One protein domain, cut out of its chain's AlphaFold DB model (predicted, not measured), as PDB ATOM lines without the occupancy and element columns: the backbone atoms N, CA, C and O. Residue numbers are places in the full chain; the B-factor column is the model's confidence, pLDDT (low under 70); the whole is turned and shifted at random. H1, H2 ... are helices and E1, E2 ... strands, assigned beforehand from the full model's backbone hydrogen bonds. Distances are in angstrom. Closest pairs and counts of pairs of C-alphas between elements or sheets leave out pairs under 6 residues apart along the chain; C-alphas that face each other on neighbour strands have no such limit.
ATOM      1  N   GLN A   7      30.137  -0.593  61.659       90.19
ATOM      2  CA  GLN A   7      29.549  -1.935  61.742       90.19
ATOM      3  C   GLN A   7      29.472  -2.448  63.187       90.19
ATOM      4  O   GLN A   7      28.466  -3.025  63.599       90.19
ATOM      5  N   ARG A   8      30.535  -2.243  63.976       92.69
ATOM      6  CA  ARG A   8      30.549  -2.658  65.378       92.69
ATOM      7  C   ARG A   8      29.553  -1.846  66.199       92.69
ATOM      8  O   ARG A   8      28.874  -2.416  67.051       92.69
ATOM      9  N   THR A   9      29.483  -0.543  65.956       92.88
ATOM     10  CA  THR A   9      28.527   0.343  66.619       92.88
ATOM     11  C   THR A   9      27.094  -0.057  66.284       92.88
ATOM     12  O   THR A   9      26.312  -0.265  67.202       92.88
ATOM     13  N   GLN A  10      26.772  -0.294  65.010       91.62
ATOM     14  CA  GLN A  10      25.457  -0.766  64.575       91.62
ATOM     15  C   GLN A  10      25.050  -2.074  65.262       91.62
ATOM     16  O   GLN A  10      23.930  -2.180  65.755       91.62
ATOM     17  N   PHE A  11      25.952  -3.058  65.322       92.62
ATOM     18  CA  PHE A  11      25.687  -4.324  66.003       92.62
ATOM     19  C   PHE A  11      25.346  -4.117  67.487       92.62
ATOM     20  O   PHE A  11      24.336  -4.622  67.967       92.62
ATOM     21  N   LEU A  12      26.158  -3.339  68.210       94.38
ATOM     22  CA  LEU A  12      25.937  -3.074  69.634       94.38
ATOM     23  C   LEU A  12      24.663  -2.266  69.884       94.38
ATOM     24  O   LEU A  12      23.945  -2.550  70.841       94.38
ATOM     25  N   SER A  13      24.370  -1.298  69.017       93.88
ATOM     26  CA  SER A  13      23.104  -0.573  69.037       93.88
ATOM     27  C   SER A  13      21.939  -1.548  68.848       93.88
ATOM     28  O   SER A  13      20.993  -1.506  69.619       93.88
ATOM     29  N   GLY A  14      22.023  -2.488  67.900       92.88
ATOM     30  CA  GLY A  14      20.984  -3.504  67.682       92.88
ATOM     31  C   GLY A  14      20.681  -4.337  68.929       92.88
ATOM     32  O   GLY A  14      19.518  -4.514  69.281       92.88
ATOM     33  N   VAL A  15      21.724  -4.762  69.649       94.62
ATOM     34  CA  VAL A  15      21.563  -5.462  70.935       94.62
ATOM     35  C   VAL A  15      20.887  -4.558  71.973       94.62
ATOM     36  O   VAL A  15      19.992  -5.010  72.684       94.62
ATOM     37  N   LEU A  16      21.256  -3.271  72.044       94.88
ATOM     38  CA  LEU A  16      20.592  -2.317  72.939       94.88
ATOM     39  C   LEU A  16      19.103  -2.141  72.594       94.88
ATOM     40  O   LEU A  16      18.281  -2.179  73.508       94.88
ATOM     41  N   SER A  17      18.742  -2.000  71.311       93.75
ATOM     42  CA  SER A  17      17.333  -1.968  70.875       93.75
ATOM     43  C   SER A  17      16.580  -3.190  71.368       93.75
ATOM     44  O   SER A  17      15.515  -3.051  71.960       93.75
ATOM     45  N   CYS A  18      17.141  -4.383  71.150       93.88
ATOM     46  CA  CYS A  18      16.505  -5.637  71.539       93.88
ATOM     47  C   CYS A  18      16.232  -5.683  73.053       93.88
ATOM     48  O   CYS A  18      15.137  -6.052  73.484       93.88
ATOM     49  N   ALA A  19      17.187  -5.217  73.864       94.69
ATOM     50  CA  ALA A  19      17.034  -5.145  75.313       94.69
ATOM     51  C   ALA A  19      15.943  -4.141  75.738       94.69
ATOM     52  O   ALA A  19      15.105  -4.457  76.584       94.69
ATOM     53  N   ILE A  20      15.926  -2.949  75.130       93.81
ATOM     54  CA  ILE A  20      14.956  -1.874  75.405       93.81
ATOM     55  C   ILE A  20      13.534  -2.261  74.991       93.81
ATOM     56  O   ILE A  20      12.568  -1.975  75.700       93.81
ATOM     57  N   GLU A  21      13.383  -2.901  73.834       90.12
ATOM     58  CA  GLU A  21      12.082  -3.284  73.291       90.12
ATOM     59  C   GLU A  21      11.522  -4.546  73.961       90.12
ATOM     60  O   GLU A  21      10.297  -4.704  74.017       90.12
ATOM     61  N   GLY A  22      12.393  -5.381  74.535       87.44
ATOM     62  CA  GLY A  22      12.053  -6.623  75.222       87.44
ATOM     63  C   GLY A  22      12.513  -6.661  76.682       87.44
ATOM     64  O   GLY A  22      11.826  -6.148  77.567       87.44
ATOM     65  N   GLY A  23      13.639  -7.336  76.930       81.62
ATOM     66  CA  GLY A  23      13.922  -7.990  78.212       81.62
ATOM     67  C   GLY A  23      14.135  -7.073  79.425       81.62
ATOM     68  O   GLY A  23      13.803  -7.469  80.540       81.62
ATOM     69  N   ILE A  24      14.560  -5.816  79.247       91.19
ATOM     70  CA  ILE A  24      14.772  -4.894  80.384       91.19
ATOM     71  C   ILE A  24      13.457  -4.578  81.116       91.19
ATOM     72  O   ILE A  24      13.454  -4.319  82.321       91.19
ATOM     73  N   LYS A  25      12.317  -4.646  80.413       87.38
ATOM     74  CA  LYS A  25      10.988  -4.293  80.948       87.38
ATOM     75  C   LYS A  25      10.545  -5.154  82.135       87.38
ATOM     76  O   LYS A  25       9.576  -4.802  82.802       87.38
ATOM     77  N   HIS A  26      11.226  -6.271  82.395       86.25
ATOM     78  CA  HIS A  26      10.955  -7.130  83.546       86.25
ATOM     79  C   HIS A  26      11.466  -6.557  84.875       86.25
ATOM     80  O   HIS A  26      10.917  -6.901  85.920       86.25
ATOM     81  N   TRP A  27      12.479  -5.684  84.854       92.00
ATOM     82  CA  TRP A  27      13.116  -5.165  86.072       92.00
ATOM     83  C   TRP A  27      13.395  -3.657  86.053       92.00
ATOM     84  O   TRP A  27      13.656  -3.086  87.109       92.00
ATOM     85  N   ALA A  28      13.302  -2.986  84.904       93.31
ATOM     86  CA  ALA A  28      13.440  -1.537  84.807       93.31
ATOM     87  C   ALA A  28      12.456  -0.914  83.807       93.31
ATOM     88  O   ALA A  28      12.021  -1.536  82.836       93.31
ATOM     89  N   GLY A  29      12.122   0.355  84.040       92.50
ATOM     90  CA  GLY A  29      11.387   1.198  83.102       92.50
ATOM     91  C   GLY A  29      12.334   1.993  82.204       92.50
ATOM     92  O   GLY A  29      13.391   2.443  82.642       92.50
ATOM     93  N   VAL A  30      11.953   2.211  80.945       93.88
ATOM     94  CA  VAL A  30      12.712   3.051  80.002       93.88
ATOM     95  C   VAL A  30      12.174   4.478  80.073       93.88
ATOM     96  O   VAL A  30      10.999   4.704  79.795       93.88
ATOM     97  N   ALA A  31      13.018   5.432  80.465       92.50
ATOM     98  CA  ALA A  31      12.654   6.847  80.552       92.50
ATOM     99  C   ALA A  31      12.920   7.584  79.234       92.50
ATOM    100  O   ALA A  31      12.074   8.336  78.757       92.50
ATOM    101  N   GLU A  32      14.084   7.343  78.630       93.56
ATOM    102  CA  GLU A  32      14.489   7.966  77.370       93.56
ATOM    103  C   GLU A  32      15.230   6.961  76.498       93.56
ATOM    104  O   GLU A  32      15.986   6.129  77.004       93.56
ATOM    105  N   TYR A  33      15.049   7.069  75.183       91.75
ATOM    106  CA  TYR A  33      15.761   6.256  74.210       91.75
ATOM    107  C   TYR A  33      16.134   7.078  72.977       91.75
ATOM    108  O   TYR A  33      15.275   7.687  72.340       91.75
ATOM    109  N   GLN A  34      17.424   7.096  72.650       90.75
ATOM    110  CA  GLN A  34      17.995   7.793  71.507       90.75
ATOM    111  C   GLN A  34      18.660   6.772  70.588       90.75
ATOM    112  O   GLN A  34      19.678   6.161  70.925       90.75
ATOM    113  N   TRP A  35      18.064   6.596  69.411       85.31
ATOM    114  CA  TRP A  35      18.638   5.800  68.337       85.31
ATOM    115  C   TRP A  35      19.404   6.702  67.377       85.31
ATOM    116  O   TRP A  35      18.805   7.463  66.617       85.31
ATOM    117  N   GLU A  36      20.727   6.598  67.386       73.88
ATOM    118  CA  GLU A  36      21.562   7.207  66.357       73.88
ATOM    119  C   GLU A  36      21.808   6.169  65.253       73.88
ATOM    120  O   GLU A  36      22.200   5.036  65.526       73.88
ATOM    121  N   GLY A  37      21.485   6.535  64.007       60.41
ATOM    122  CA  GLY A  37      21.384   5.618  62.868       60.41
ATOM    123  C   GLY A  37      22.670   4.869  62.483       60.41
ATOM    124  O   GLY A  37      23.719   4.970  63.118       60.41
ATOM    125  N   LEU A  38      22.578   4.121  61.379       62.47
ATOM    126  CA  LEU A  38      23.539   3.085  60.961       62.47
ATOM    127  C   LEU A  38      24.960   3.587  60.629       62.47
ATOM    128  O   LEU A  38      25.872   2.773  60.512       62.47
ATOM    129  N   GLU A  39      25.160   4.898  60.482       66.19
ATOM    130  CA  GLU A  39      26.437   5.500  60.063       66.19
ATOM    131  C   GLU A  39      27.179   6.238  61.189       66.19
ATOM    132  O   GLU A  39      28.155   6.942  60.936       66.19
ATOM    133  N   THR A  40      26.741   6.092  62.445       72.44
ATOM    134  CA  THR A  40      27.378   6.770  63.586       72.44
ATOM    135  C   THR A  40      28.382   5.877  64.311       72.44
ATOM    136  O   THR A  40      28.250   4.654  64.360       72.44
ATOM    137  N   THR A  41      29.407   6.493  64.903       79.00
ATOM    138  CA  THR A  41      30.351   5.816  65.806       79.00
ATOM    139  C   THR A  41      29.931   5.917  67.275       79.00
ATOM    140  O   THR A  41      30.378   5.088  68.071       79.00
ATOM    141  N   THR A  42      29.039   6.857  67.618       82.56
ATOM    142  CA  THR A  42      28.474   7.062  68.963       82.56
ATOM    143  C   THR A  42      27.547   5.921  69.378       82.56
ATOM    144  O   THR A  42      27.700   5.376  70.468       82.56
ATOM    145  N   GLY A  43      26.638   5.512  68.484       88.44
ATOM    146  CA  GLY A  43      25.674   4.444  68.735       88.44
ATOM    147  C   GLY A  43      24.493   4.852  69.614       88.44
ATOM    148  O   GLY A  43      24.344   6.002  70.014       88.44
ATOM    149  N   ALA A  44      23.624   3.882  69.887       92.12
ATOM    150  CA  ALA A  44      22.400   4.096  70.643       92.12
ATOM    151  C   ALA A  44      22.657   4.305  72.143       92.12
ATOM    152  O   ALA A  44      23.611   3.763  72.715       92.12
ATOM    153  N   ARG A  45      21.757   5.060  72.780       94.81
ATOM    154  CA  ARG A  45      21.789   5.374  74.212       94.81
ATOM    155  C   ARG A  45      20.380   5.401  74.792       94.81
ATOM    156  O   ARG A  45      19.450   5.877  74.148       94.81
ATOM    157  N   ALA A  46      20.224   4.943  76.024       95.31
ATOM    158  CA  ALA A  46      18.973   5.011  76.762       95.31
ATOM    159  C   ALA A  46      19.205   5.389  78.228       95.31
ATOM    160  O   ALA A  46      20.273   5.143  78.792       95.31
ATOM    161  N   THR A  47      18.171   5.944  78.847       96.50
ATOM    162  CA  THR A  47      18.081   6.135  80.295       96.50
ATOM    163  C   THR A  47      16.999   5.200  80.813       96.50
ATOM    164  O   THR A  47      15.848   5.280  80.374       96.50
ATOM    165  N   ILE A  48      17.358   4.317  81.741       95.38
ATOM    166  CA  ILE A  48      16.440   3.378  82.392       95.38
ATOM    167  C   ILE A  48      16.380   3.660  83.892       95.38
ATOM    168  O   ILE A  48      17.290   4.272  84.449       95.38
ATOM    169  N   HIS A  49      15.320   3.213  84.551       94.56
ATOM    170  CA  HIS A  49      15.177   3.331  85.994       94.56
ATOM    171  C   HIS A  49      14.695   2.020  86.611       94.56
ATOM    172  O   HIS A  49      13.713   1.434  86.155       94.56
ATOM    173  N   GLU A  50      15.376   1.573  87.662       91.19
ATOM    174  CA  GLU A  50      14.870   0.504  88.518       91.19
ATOM    175  C   GLU A  50      13.715   1.063  89.364       91.19
ATOM    176  O   GLU A  50      13.836   2.169  89.910       91.19
ATOM    177  N   PRO A  51      12.584   0.344  89.473       83.19
ATOM    178  CA  PRO A  51      11.480   0.776  90.308       83.19
ATOM    179  C   PRO A  51      11.934   0.838  91.768       83.19
ATOM    180  O   PRO A  51      12.612  -0.057  92.274       83.19
ATOM    181  N   ALA A  52      11.550   1.912  92.448       80.38
ATOM    182  CA  ALA A  52      11.803   2.057  93.868       80.38
ATOM    183  C   ALA A  52      10.969   1.058  94.673       80.38
ATOM    184  O   ALA A  52       9.751   0.971  94.502       80.38
ATOM    185  N   ASN A  53      11.617   0.374  95.612       70.44
ATOM    186  CA  ASN A  53      10.921  -0.310  96.695       70.44
ATOM    187  C   ASN A  53      10.852   0.662  97.888       70.44
ATOM    188  O   ASN A  53      11.833   1.337  98.205       70.44
ATOM    189  N   ASP A  54       9.689   0.763  98.526       72.06
ATOM    190  CA  ASP A  54       9.487   1.464  99.804       72.06
ATOM    191  C   ASP A  54       9.802   2.976  99.828       72.06
ATOM    192  O   ASP A  54      10.595   3.449 100.641       72.06
ATOM    193  N   ASN A  55       9.135   3.765  98.973       68.88
ATOM    194  CA  ASN A  55       9.224   5.241  98.943       68.88
ATOM    195  C   ASN A  55      10.647   5.808  98.740       68.88
ATOM    196  O   ASN A  55      10.890   6.979  99.038       68.88
ATOM    197  N   SER A  56      11.585   4.998  98.247       79.94
ATOM    198  CA  SER A  56      12.895   5.471  97.798       79.94
ATOM    199  C   SER A  56      12.804   6.146  96.424       79.94
ATOM    200  O   SER A  56      11.818   5.987  95.703       79.94
ATOM    201  N   ASP A  57      13.819   6.931  96.063       85.00
ATOM    202  CA  ASP A  57      13.945   7.420  94.692       85.00
ATOM    203  C   ASP A  57      14.356   6.262  93.766       85.00
ATOM    204  O   ASP A  57      15.167   5.416  94.161       85.00
ATOM    205  N   PRO A  58      13.825   6.199  92.532       86.94
ATOM    206  CA  PRO A  58      14.209   5.174  91.575       86.94
ATOM    207  C   PRO A  58      15.695   5.289  91.210       86.94
ATOM    208  O   PRO A  58      16.231   6.388  91.037       86.94
ATOM    209  N   ILE A  59      16.365   4.146  91.050       91.81
ATOM    210  CA  ILE A  59      17.780   4.114  90.657       91.81
ATOM    211  C   ILE A  59      17.860   4.302  89.145       91.81
ATOM    212  O   ILE A  59      17.391   3.457  88.386       91.81
ATOM    213  N   VAL A  60      18.460   5.407  88.704       94.88
ATOM    214  CA  VAL A  60      18.590   5.745  87.282       94.88
ATOM    215  C   VAL A  60      19.920   5.243  86.723       94.88
ATOM    216  O   VAL A  60      20.983   5.542  87.270       94.88
ATOM    217  N   HIS A  61      19.863   4.557  85.582       95.62
ATOM    218  CA  HIS A  61      21.031   4.124  84.816       95.62
ATOM    219  C   HIS A  61      21.020   4.728  83.422       95.62
ATOM    220  O   HIS A  61      19.987   4.788  82.757       95.62
ATOM    221  N   VAL A  62      22.203   5.102  82.946       95.75
ATOM    222  CA  VAL A  62      22.429   5.396  81.531       95.75
ATOM    223  C   VAL A  62      23.075   4.175  80.895       95.75
ATOM    224  O   VAL A  62      24.117   3.712  81.364       95.75
ATOM    225  N   ILE A  63      22.476   3.682  79.815       95.81
ATOM    226  CA  ILE A  63      23.011   2.582  79.019       95.81
ATOM    227  C   ILE A  63      23.317   3.027  77.596       95.81
ATOM    228  O   ILE A  63      22.567   3.782  76.988       95.81
ATOM    229  N   ASP A  64      24.441   2.565  77.072       95.12
ATOM    230  CA  ASP A  64      24.948   2.889  75.744       95.12
ATOM    231  C   ASP A  64      25.686   1.681  75.147       95.12
ATOM    232  O   ASP A  64      25.817   0.618  75.767       95.12
ATOM    233  N   VAL A  65      26.213   1.834  73.934       94.62
ATOM    234  CA  VAL A  65      26.999   0.782  73.275       94.62
ATOM    235  C   VAL A  65      28.270   0.384  74.046       94.62
ATOM    236  O   VAL A  65      28.781  -0.721  73.832       94.62
ATOM    237  N   ASP A  66      28.788   1.217  74.961       95.50
ATOM    238  CA  ASP A  66      29.887   0.826  75.850       95.50
ATOM    239  C   ASP A  66      29.409  -0.174  76.908       95.50
ATOM    240  O   ASP A  66      30.097  -1.174  77.138       95.50
ATOM    241  N   VAL A  67      28.237   0.051  77.514       97.56
ATOM    242  CA  VAL A  67      27.590  -0.916  78.423       97.56
ATOM    243  C   VAL A  67      27.407  -2.258  77.719       97.56
ATOM    244  O   VAL A  67      27.863  -3.280  78.236       97.56
ATOM    245  N   ILE A  68      26.842  -2.258  76.508       96.75
ATOM    246  CA  ILE A  68      26.630  -3.491  75.734       96.75
ATOM    247  C   ILE A  68      27.958  -4.194  75.446       96.75
ATOM    248  O   ILE A  68      28.096  -5.396  75.681       96.75
ATOM    249  N   ALA A  69      28.972  -3.455  74.983       96.69
ATOM    250  CA  ALA A  69      30.286  -4.017  74.680       96.69
ATOM    251  C   ALA A  69      30.947  -4.658  75.910       96.69
ATOM    252  O   ALA A  69      31.570  -5.721  75.791       96.69
ATOM    253  N   ARG A  70      30.812  -4.035  77.088       97.69
ATOM    254  CA  ARG A  70      31.295  -4.596  78.356       97.69
ATOM    255  C   ARG A  70      30.550  -5.879  78.708       97.69
ATOM    256  O   ARG A  70      31.208  -6.884  78.985       97.69
ATOM    257  N   GLY A  71      29.223  -5.855  78.643       97.94
ATOM    258  CA  GLY A  71      28.364  -6.978  79.006       97.94
ATOM    259  C   GLY A  71      28.584  -8.214  78.145       97.94
ATOM    260  O   GLY A  71      28.921  -9.281  78.662       97.94
ATOM    261  N   ILE A  72      28.520  -8.061  76.818       96.12
ATOM    262  CA  ILE A  72      28.719  -9.184  75.895       96.12
ATOM    263  C   ILE A  72      30.129  -9.767  76.028       96.12
ATOM    264  O   ILE A  72      30.312 -10.981  75.965       96.12
ATOM    265  N   THR A  73      31.135  -8.931  76.303       96.81
ATOM    266  CA  THR A  73      32.504  -9.395  76.562       96.81
ATOM    267  C   THR A  73      32.600 -10.150  77.889       96.81
ATOM    268  O   THR A  73      33.292 -11.168  77.965       96.81
ATOM    269  N   ALA A  74      31.936  -9.682  78.949       97.00
ATOM    270  CA  ALA A  74      31.922 -10.350  80.251       97.00
ATOM    271  C   ALA A  74      31.285 -11.743  80.166       97.00
ATOM    272  O   ALA A  74      31.886 -12.715  80.628       97.00
ATOM    273  N   ILE A  75      30.152 -11.871  79.472       95.06
ATOM    274  CA  ILE A  75      29.508 -13.170  79.280       95.06
ATOM    275  C   ILE A  75      30.323 -14.046  78.319       95.06
ATOM    276  O   ILE A  75      30.670 -15.169  78.669       95.06
ATOM    277  N   ALA A  76      30.738 -13.554  77.149       92.94
ATOM    278  CA  ALA A  76      31.510 -14.345  76.177       92.94
ATOM    279  C   ALA A  76      32.836 -14.906  76.736       92.94
ATOM    280  O   ALA A  76      33.294 -15.981  76.324       92.94
ATOM    281  N   SER A  77      33.466 -14.186  77.669       93.19
ATOM    282  CA  SER A  77      34.696 -14.622  78.352       93.19
ATOM    283  C   SER A  77      34.453 -15.577  79.525       93.19
ATOM    284  O   SER A  77      35.413 -16.144  80.037       93.19
ATOM    285  N   GLY A  78      33.202 -15.780  79.943       91.62
ATOM    286  CA  GLY A  78      32.860 -16.577  81.123       91.62
ATOM    287  C   GLY A  78      33.052 -15.841  82.453       91.62
ATOM    288  O   GLY A  78      32.921 -16.463  83.501       91.62
ATOM    289  N   ARG A  79      33.344 -14.529  82.434       95.12
ATOM    290  CA  ARG A  79      33.443 -13.712  83.659       95.12
ATOM    291  C   ARG A  79      32.090 -13.528  84.344       95.12
ATOM    292  O   ARG A  79      32.046 -13.437  85.563       95.12
ATOM    293  N   THR A  80      31.011 -13.502  83.565       95.00
ATOM    294  CA  THR A  80      29.636 -13.413  84.066       95.00
ATOM    295  C   THR A  80      28.856 -14.635  83.614       95.00
ATOM    296  O   THR A  80      28.702 -14.839  82.413       95.00
ATOM    297  N   SER A  81      28.373 -15.444  84.562       91.69
ATOM    298  CA  SER A  81      27.602 -16.660  84.277       91.69
ATOM    299  C   SER A  81      26.222 -16.325  83.715       91.69
ATOM    300  O   SER A  81      25.460 -15.589  84.338       91.69
ATOM    301  N   TYR A  82      25.872 -16.934  82.585       90.44
ATOM    302  CA  TYR A  82      24.573 -16.772  81.940       90.44
ATOM    303  C   TYR A  82      24.150 -18.071  81.246       90.44
ATOM    304  O   TYR A  82      24.981 -18.804  80.706       90.44
ATOM    305  N   ALA A  83      22.852 -18.359  81.283       87.50
ATOM    306  CA  ALA A  83      22.236 -19.468  80.574       87.50
ATOM    307  C   ALA A  83      20.870 -19.029  80.054       87.50
ATOM    308  O   ALA A  83      20.033 -18.588  80.838       87.50
ATOM    309  N   ASN A  84      20.659 -19.220  78.757       85.81
ATOM    310  CA  ASN A  84      19.387 -19.009  78.085       85.81
ATOM    311  C   ASN A  84      18.708 -20.372  77.884       85.81
ATOM    312  O   ASN A  84      19.259 -21.251  77.215       85.81
ATOM    313  N   SER A  85      17.525 -20.572  78.467       78.00
ATOM    314  CA  SER A  85      16.769 -21.828  78.344       78.00
ATOM    315  C   SER A  85      16.168 -22.061  76.954       78.00
ATOM    316  O   SER A  85      15.853 -23.204  76.620       78.00
ATOM    317  N   GLY A  86      16.028 -21.011  76.135       76.62
ATOM    318  CA  GLY A  86      15.591 -21.101  74.741       76.62
ATOM    319  C   GLY A  86      16.608 -21.817  73.848       76.62
ATOM    320  O   GLY A  86      16.259 -22.412  72.824       76.62
ATOM    321  N   TYR A  87      17.873 -21.858  74.267       75.25
ATOM    322  CA  TYR A  87      18.914 -22.616  73.592       75.25
ATOM    323  C   TYR A  87      18.782 -24.096  73.958       75.25
ATOM    324  O   TYR A  87      19.353 -24.577  74.936       75.25
ATOM    325  N   ARG A  88      17.968 -24.825  73.180       58.38
ATOM    326  CA  ARG A  88      17.735 -26.264  73.372       58.38
ATOM    327  C   ARG A  88      19.049 -27.023  73.561       58.38
ATOM    328  O   ARG A  88      19.916 -27.036  72.689       58.38
ATOM    329  N   ALA A  89      19.119 -27.744  74.675       51.66
ATOM    330  CA  ALA A  89      20.182 -28.674  75.010       51.66
ATOM    331  C   ALA A  89      20.130 -29.936  74.129       51.66
ATOM    332  O   ALA A  89      19.837 -31.018  74.621       51.66
ATOM    333  N   ASP A  90      20.458 -29.842  72.839       48.25
ATOM    334  CA  ASP A  90      20.793 -31.055  72.068       48.25
ATOM    335  C   ASP A  90      22.130 -31.665  72.558       48.25
ATOM    336  O   ASP A  90      22.473 -32.809  72.282       48.25
ATOM    337  N   ARG A  91      22.918 -30.925  73.358       45.09
ATOM    338  CA  ARG A  91      24.208 -31.396  73.893       45.09
ATOM    339  C   ARG A  91      24.502 -30.890  75.306       45.09
ATOM    340  O   ARG A  91      25.397 -30.071  75.475       45.09
ATOM    341  N   GLY A  92      23.746 -31.350  76.305       44.47
ATOM    342  CA  GLY A  92      24.178 -31.534  77.709       44.47
ATOM    343  C   GLY A  92      24.846 -30.396  78.512       44.47
ATOM    344  O   GLY A  92      25.235 -30.649  79.646       44.47
ATOM    345  N   LEU A  93      25.009 -29.172  77.993       51.78
ATOM    346  CA  LEU A  93      25.754 -28.074  78.634       51.78
ATOM    347  C   LEU A  93      25.140 -26.705  78.281       51.78
ATOM    348  O   LEU A  93      25.706 -25.948  77.496       51.78
ATOM    349  N   VAL A  94      23.978 -26.375  78.854       56.69
ATOM    350  CA  VAL A  94      23.223 -25.136  78.548       56.69
ATOM    351  C   VAL A  94      24.050 -23.864  78.802       56.69
ATOM    352  O   VAL A  94      24.125 -22.995  77.939       56.69
ATOM    353  N   THR A  95      24.758 -23.773  79.936       57.22
ATOM    354  CA  THR A  95      25.630 -22.623  80.254       57.22
ATOM    355  C   THR A  95      26.783 -22.497  79.256       57.22
ATOM    356  O   THR A  95      26.993 -21.440  78.664       57.22
ATOM    357  N   GLY A  96      27.501 -23.596  78.994       59.84
ATOM    358  CA  GLY A  96      28.595 -23.627  78.019       59.84
ATOM    359  C   GLY A  96      28.160 -23.203  76.611       59.84
ATOM    360  O   GLY A  96      28.926 -22.545  75.905       59.84
ATOM    361  N   GLN A  97      26.921 -23.521  76.226       72.81
ATOM    362  CA  GLN A  97      26.341 -23.126  74.944       72.81
ATOM    363  C   GLN A  97      26.013 -21.631  74.875       72.81
ATOM    364  O   GLN A  97      26.388 -21.005  73.885       72.81
ATOM    365  N   SER A  98      25.416 -21.032  75.913       81.75
ATOM    366  CA  SER A  98      25.166 -19.580  75.950       81.75
ATOM    367  C   SER A  98      26.462 -18.770  75.855       81.75
ATOM    368  O   SER A  98      26.572 -17.867  75.027       81.75
ATOM    369  N   HIS A  99      27.502 -19.144  76.610       86.50
ATOM    370  CA  HIS A  99      28.807 -18.477  76.522       86.50
ATOM    371  C   HIS A  99      29.456 -18.623  75.136       86.50
ATOM    372  O   HIS A  99      30.036 -17.668  74.614       86.50
ATOM    373  N   ALA A 100      29.383 -19.814  74.531       84.69
ATOM    374  CA  ALA A 100      29.949 -20.061  73.208       84.69
ATOM    375  C   ALA A 100      29.193 -19.313  72.100       84.69
ATOM    376  O   ALA A 100      29.836 -18.776  71.198       84.69
ATOM    377  N   ARG A 101      27.860 -19.236  72.185       86.44
ATOM    378  CA  ARG A 101      27.022 -18.451  71.270       86.44
ATOM    379  C   ARG A 101      27.335 -16.971  71.358       86.44
ATOM    380  O   ARG A 101      27.740 -16.388  70.359       86.44
ATOM    381  N   LEU A 102      27.295 -16.392  72.559       90.19
ATOM    382  CA  LEU A 102      27.599 -14.973  72.737       90.19
ATOM    383  C   LEU A 102      29.042 -14.631  72.354       90.19
ATOM    384  O   LEU A 102      29.302 -13.539  71.861       90.19
ATOM    385  N   ARG A 103      29.990 -15.571  72.478       90.56
ATOM    386  CA  ARG A 103      31.345 -15.396  71.934       90.56
ATOM    387  C   ARG A 103      31.363 -15.309  70.410       90.56
ATOM    388  O   ARG A 103      32.073 -14.456  69.883       90.56
ATOM    389  N   ARG A 104      30.611 -16.165  69.712       88.62
ATOM    390  CA  ARG A 104      30.499 -16.123  68.244       88.62
ATOM    391  C   ARG A 104      29.780 -14.865  67.780       88.62
ATOM    392  O   ARG A 104      30.344 -14.143  66.968       88.62
ATOM    393  N   LEU A 105      28.624 -14.565  68.375       90.38
ATOM    394  CA  LEU A 105      27.860 -13.335  68.160       90.38
ATOM    395  C   LEU A 105      28.763 -12.098  68.282       90.38
ATOM    396  O   LEU A 105      28.813 -11.252  67.391       90.38
ATOM    397  N   ASN A 106      29.538 -12.034  69.369       92.56
ATOM    398  CA  ASN A 106      30.446 -10.930  69.642       92.56
ATOM    399  C   ASN A 106      31.583 -10.824  68.616       92.56
ATOM    400  O   ASN A 106      31.951  -9.716  68.233       92.56
ATOM    401  N   ALA A 107      32.151 -11.955  68.192       90.69
ATOM    402  CA  ALA A 107      33.260 -11.993  67.241       90.69
ATOM    403  C   ALA A 107      32.826 -11.677  65.800       90.69
ATOM    404  O   ALA A 107      33.627 -11.146  65.035       90.69
ATOM    405  N   SER A 108      31.580 -11.988  65.432       90.62
ATOM    406  CA  SER A 108      31.049 -11.803  64.075       90.62
ATOM    407  C   SER A 108      30.238 -10.520  63.887       90.62
ATOM    408  O   SER A 108      29.786 -10.260  62.775       90.62
ATOM    409  N   ASN A 109      30.032  -9.719  64.942       90.06
ATOM    410  CA  ASN A 109      29.076  -8.602  64.942       90.06
ATOM    411  C   ASN A 109      27.666  -9.040  64.494       90.06
ATOM    412  O   ASN A 109      27.008  -8.326  63.742       90.06
ATOM    413  N   GLY A 110      27.231 -10.235  64.907       84.69
ATOM    414  CA  GLY A 110      25.921 -10.784  64.535       84.69
ATOM    415  C   GLY A 110      25.806 -11.315  63.103       84.69
ATOM    416  O   GLY A 110      24.708 -11.622  62.661       84.69
ATOM    417  N   ALA A 111      26.910 -11.445  62.361       83.19
ATOM    418  CA  ALA A 111      26.875 -11.922  60.972       83.19
ATOM    419  C   ALA A 111      26.814 -13.459  60.820       83.19
ATOM    420  O   ALA A 111      26.710 -13.959  59.701       83.19
ATOM    421  N   ASP A 112      26.918 -14.223  61.912       74.88
ATOM    422  CA  ASP A 112      26.841 -15.693  61.884       74.88
ATOM    423  C   ASP A 112      25.367 -16.125  61.940       74.88
ATOM    424  O   ASP A 112      24.727 -16.025  62.979       74.88
ATOM    425  N   CYS A 113      24.810 -16.599  60.827       60.03
ATOM    426  CA  CYS A 113      23.394 -16.958  60.731       60.03
ATOM    427  C   CYS A 113      23.026 -18.311  61.370       60.03
ATOM    428  O   CYS A 113      21.841 -18.581  61.553       60.03
ATOM    429  N   GLU A 114      23.994 -19.166  61.720       60.22
ATOM    430  CA  GLU A 114      23.713 -20.466  62.353       60.22
ATOM    431  C   GLU A 114      23.697 -20.370  63.886       60.22
ATOM    432  O   GLU A 114      22.966 -21.100  64.566       60.22
ATOM    433  N   LEU A 115      24.526 -19.488  64.456       59.88
ATOM    434  CA  LEU A 115      24.738 -19.389  65.906       59.88
ATOM    435  C   LEU A 115      24.865 -17.956  66.443       59.88
ATOM    436  O   LEU A 115      25.097 -17.796  67.642       59.88
ATOM    437  N   GLY A 116      24.745 -16.945  65.585       56.97
ATOM    438  CA  GLY A 116      24.912 -15.524  65.894       56.97
ATOM    439  C   GLY A 116      23.624 -14.711  65.810       56.97
ATOM    440  O   GLY A 116      23.694 -13.524  65.509       56.97
ATOM    441  N   ASP A 117      22.481 -15.329  66.097       72.69
ATOM    442  CA  ASP A 117      21.276 -14.590  66.478       72.69
ATOM    443  C   ASP A 117      21.198 -14.472  68.009       72.69
ATOM    444  O   ASP A 117      21.803 -15.274  68.728       72.69
ATOM    445  N   HIS A 118      20.488 -13.460  68.497       85.44
ATOM    446  CA  HIS A 118      20.253 -13.213  69.918       85.44
ATOM    447  C   HIS A 118      18.793 -12.832  70.140       85.44
ATOM    448  O   HIS A 118      18.178 -12.193  69.289       85.44
ATOM    449  N   ASP A 119      18.247 -13.214  71.287       89.19
ATOM    450  CA  ASP A 119      16.899 -12.829  71.689       89.19
ATOM    451  C   ASP A 119      16.915 -11.725  72.760       89.19
ATOM    452  O   ASP A 119      17.959 -11.184  73.148       89.19
ATOM    453  N   SER A 120      15.721 -11.363  73.228       91.69
ATOM    454  CA  SER A 120      15.540 -10.349  74.263       91.69
ATOM    455  C   SER A 120      16.151 -10.735  75.608       91.69
ATOM    456  O   SER A 120      16.540  -9.835  76.354       91.69
ATOM    457  N   ASP A 121      16.260 -12.029  75.916       91.75
ATOM    458  CA  ASP A 121      16.822 -12.515  77.178       91.75
ATOM    459  C   ASP A 121      18.350 -12.424  77.137       91.75
ATOM    460  O   ASP A 121      18.993 -12.085  78.134       91.75
ATOM    461  N   ASP A 122      18.953 -12.693  75.976       93.31
ATOM    462  CA  ASP A 122      20.383 -12.474  75.751       93.31
ATOM    463  C   ASP A 122      20.730 -10.988  75.860       93.31
ATOM    464  O   ASP A 122      21.704 -10.611  76.519       93.31
ATOM    465  N   ALA A 123      19.932 -10.142  75.204       95.31
ATOM    466  CA  ALA A 123      20.125  -8.699  75.181       95.31
ATOM    467  C   ALA A 123      20.010  -8.093  76.588       95.31
ATOM    468  O   ALA A 123      20.845  -7.275  76.986       95.31
ATOM    469  N   ASP A 124      19.027  -8.544  77.367       95.81
ATOM    470  CA  ASP A 124      18.860  -8.150  78.761       95.81
ATOM    471  C   ASP A 124      20.040  -8.590  79.637       95.81
ATOM    472  O   ASP A 124      20.660  -7.771  80.322       95.81
ATOM    473  N   ALA A 125      20.438  -9.861  79.548       95.81
ATOM    474  CA  ALA A 125      21.581 -10.370  80.296       95.81
ATOM    475  C   ALA A 125      22.875  -9.609  79.966       95.81
ATOM    476  O   ALA A 125      23.686  -9.345  80.858       95.81
ATOM    477  N   ILE A 126      23.067  -9.215  78.702       97.31
ATOM    478  CA  ILE A 126      24.183  -8.366  78.275       97.31
ATOM    479  C   ILE A 126      24.122  -6.995  78.959       97.31
ATOM    480  O   ILE A 126      25.148  -6.534  79.465       97.31
ATOM    481  N   VAL A 127      22.958  -6.347  79.022       97.69
ATOM    482  CA  VAL A 127      22.808  -5.050  79.703       97.69
ATOM    483  C   VAL A 127      23.119  -5.176  81.190       97.69
ATOM    484  O   VAL A 127      23.955  -4.426  81.703       97.69
ATOM    485  N   GLN A 128      22.536  -6.169  81.862       97.31
ATOM    486  CA  GLN A 128      22.783  -6.419  83.281       97.31
ATOM    487  C   GLN A 128      24.263  -6.709  83.562       97.31
ATOM    488  O   GLN A 128      24.864  -6.086  84.435       97.31
ATOM    489  N   ALA A 129      24.907  -7.566  82.764       97.81
ATOM    490  CA  ALA A 129      26.336  -7.844  82.900       97.81
ATOM    491  C   ALA A 129      27.203  -6.595  82.659       97.81
ATOM    492  O   ALA A 129      28.249  -6.431  83.291       97.81
ATOM    493  N   GLY A 130      26.789  -5.706  81.751       97.75
ATOM    494  CA  GLY A 130      27.488  -4.460  81.441       97.75
ATOM    495  C   GLY A 130      27.369  -3.381  82.523       97.75
ATOM    496  O   GLY A 130      28.309  -2.593  82.688       97.75
ATOM    497  N   LEU A 131      26.241  -3.351  83.238       97.06
ATOM    498  CA  LEU A 131      25.961  -2.434  84.349       97.06
ATOM    499  C   LEU A 131      26.501  -2.950  85.684       97.06
ATOM    500  O   LEU A 131      27.156  -2.216  86.421       97.06
ATOM    501  N   PHE A 132      26.231  -4.218  85.990       96.50
ATOM    502  CA  PHE A 132      26.382  -4.783  87.328       96.50
ATOM    503  C   PHE A 132      27.537  -5.780  87.448       96.50
ATOM    504  O   PHE A 132      27.925  -6.136  88.558       96.50
ATOM    505  N   GLY A 133      28.089  -6.251  86.325       96.69
ATOM    506  CA  GLY A 133      29.075  -7.337  86.301       96.69
ATOM    507  C   GLY A 133      28.474  -8.735  86.500       96.69
ATOM    508  O   GLY A 133      29.193  -9.732  86.414       96.69
TER     509      GLY A 133
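AT A GLANCE: This is residues 7 to 133 of the 138 residues of an uncharacterized protein of Gordonia sp (UniProt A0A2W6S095). A three-stranded antiparallel sheet makes a wall at one end of the domain, and H1 and H5 pack on one of its faces. H3 crosses both of these helices, with H5 in the middle of the domain, and H4 packs on H3 away from the sheet. The printed part has 127 residues, in the order H1 H2 E1 E2 E3 H3 H4 H5, of mixed class. It is compact, with a radius of gyration of the C-alphas of 14.7 A and spans of 47 by 38 by 22 A.

IN THESE COORDINATES: The sheet runs E1, residues 29 to 34, E2, residues 45 to 50, and E3, residues 59 to 64. H1, residues 7 to 21, begins at C-alpha 7 (29.549, -1.935, 61.742) and is 21.0 A long; H2 is residues 23 to 26. H3, residues 65 to 76, measures 16.0 A, H4, residues 94 to 108, 21.2 A, and H5, residues 120 to 132, 17.9 A, ending at C-alpha 132 (26.382, -4.783, 87.328).

HOW THE PARTS SIT: E1 E2 E3 form a meander, each strand the antiparallel neighbour of the one before; N 31 and O 47 are 2.8 A apart, N 48 and O 61 2.9 A. H1 and H5 on one face make two layers, helices over a sheet; H2 only grazes the sheet. H5 touches H3 about perpendicular at 79 degrees, closest at the C-alphas of Gly 71 and Gly 130, 3.6 A. H5 touches H1 at 78 degrees, C-alphas of Ala 19 and Ala 123 closest at 4.7 A. H3, with residues 72 to 76 alone, touches H4 at a steep tilt of 46 degrees, opposite ways, closest at the C-alphas of Ala 76 and Arg 103, 4.4 A. H1, H3, H4 and H5 have every O i to N i+4 pair within hydrogen-bond range; H2 is too short for one.

THE WHOLE: The C-alphas of Asn 55 and Glu 114 are farthest apart, 47.0 A. The printed part has no cut; the links H3 to H4 and H4 to H5 are long. The pLDDT is under 70 at residues 37 to 39, 55, 88 to 96 and 113 to 116.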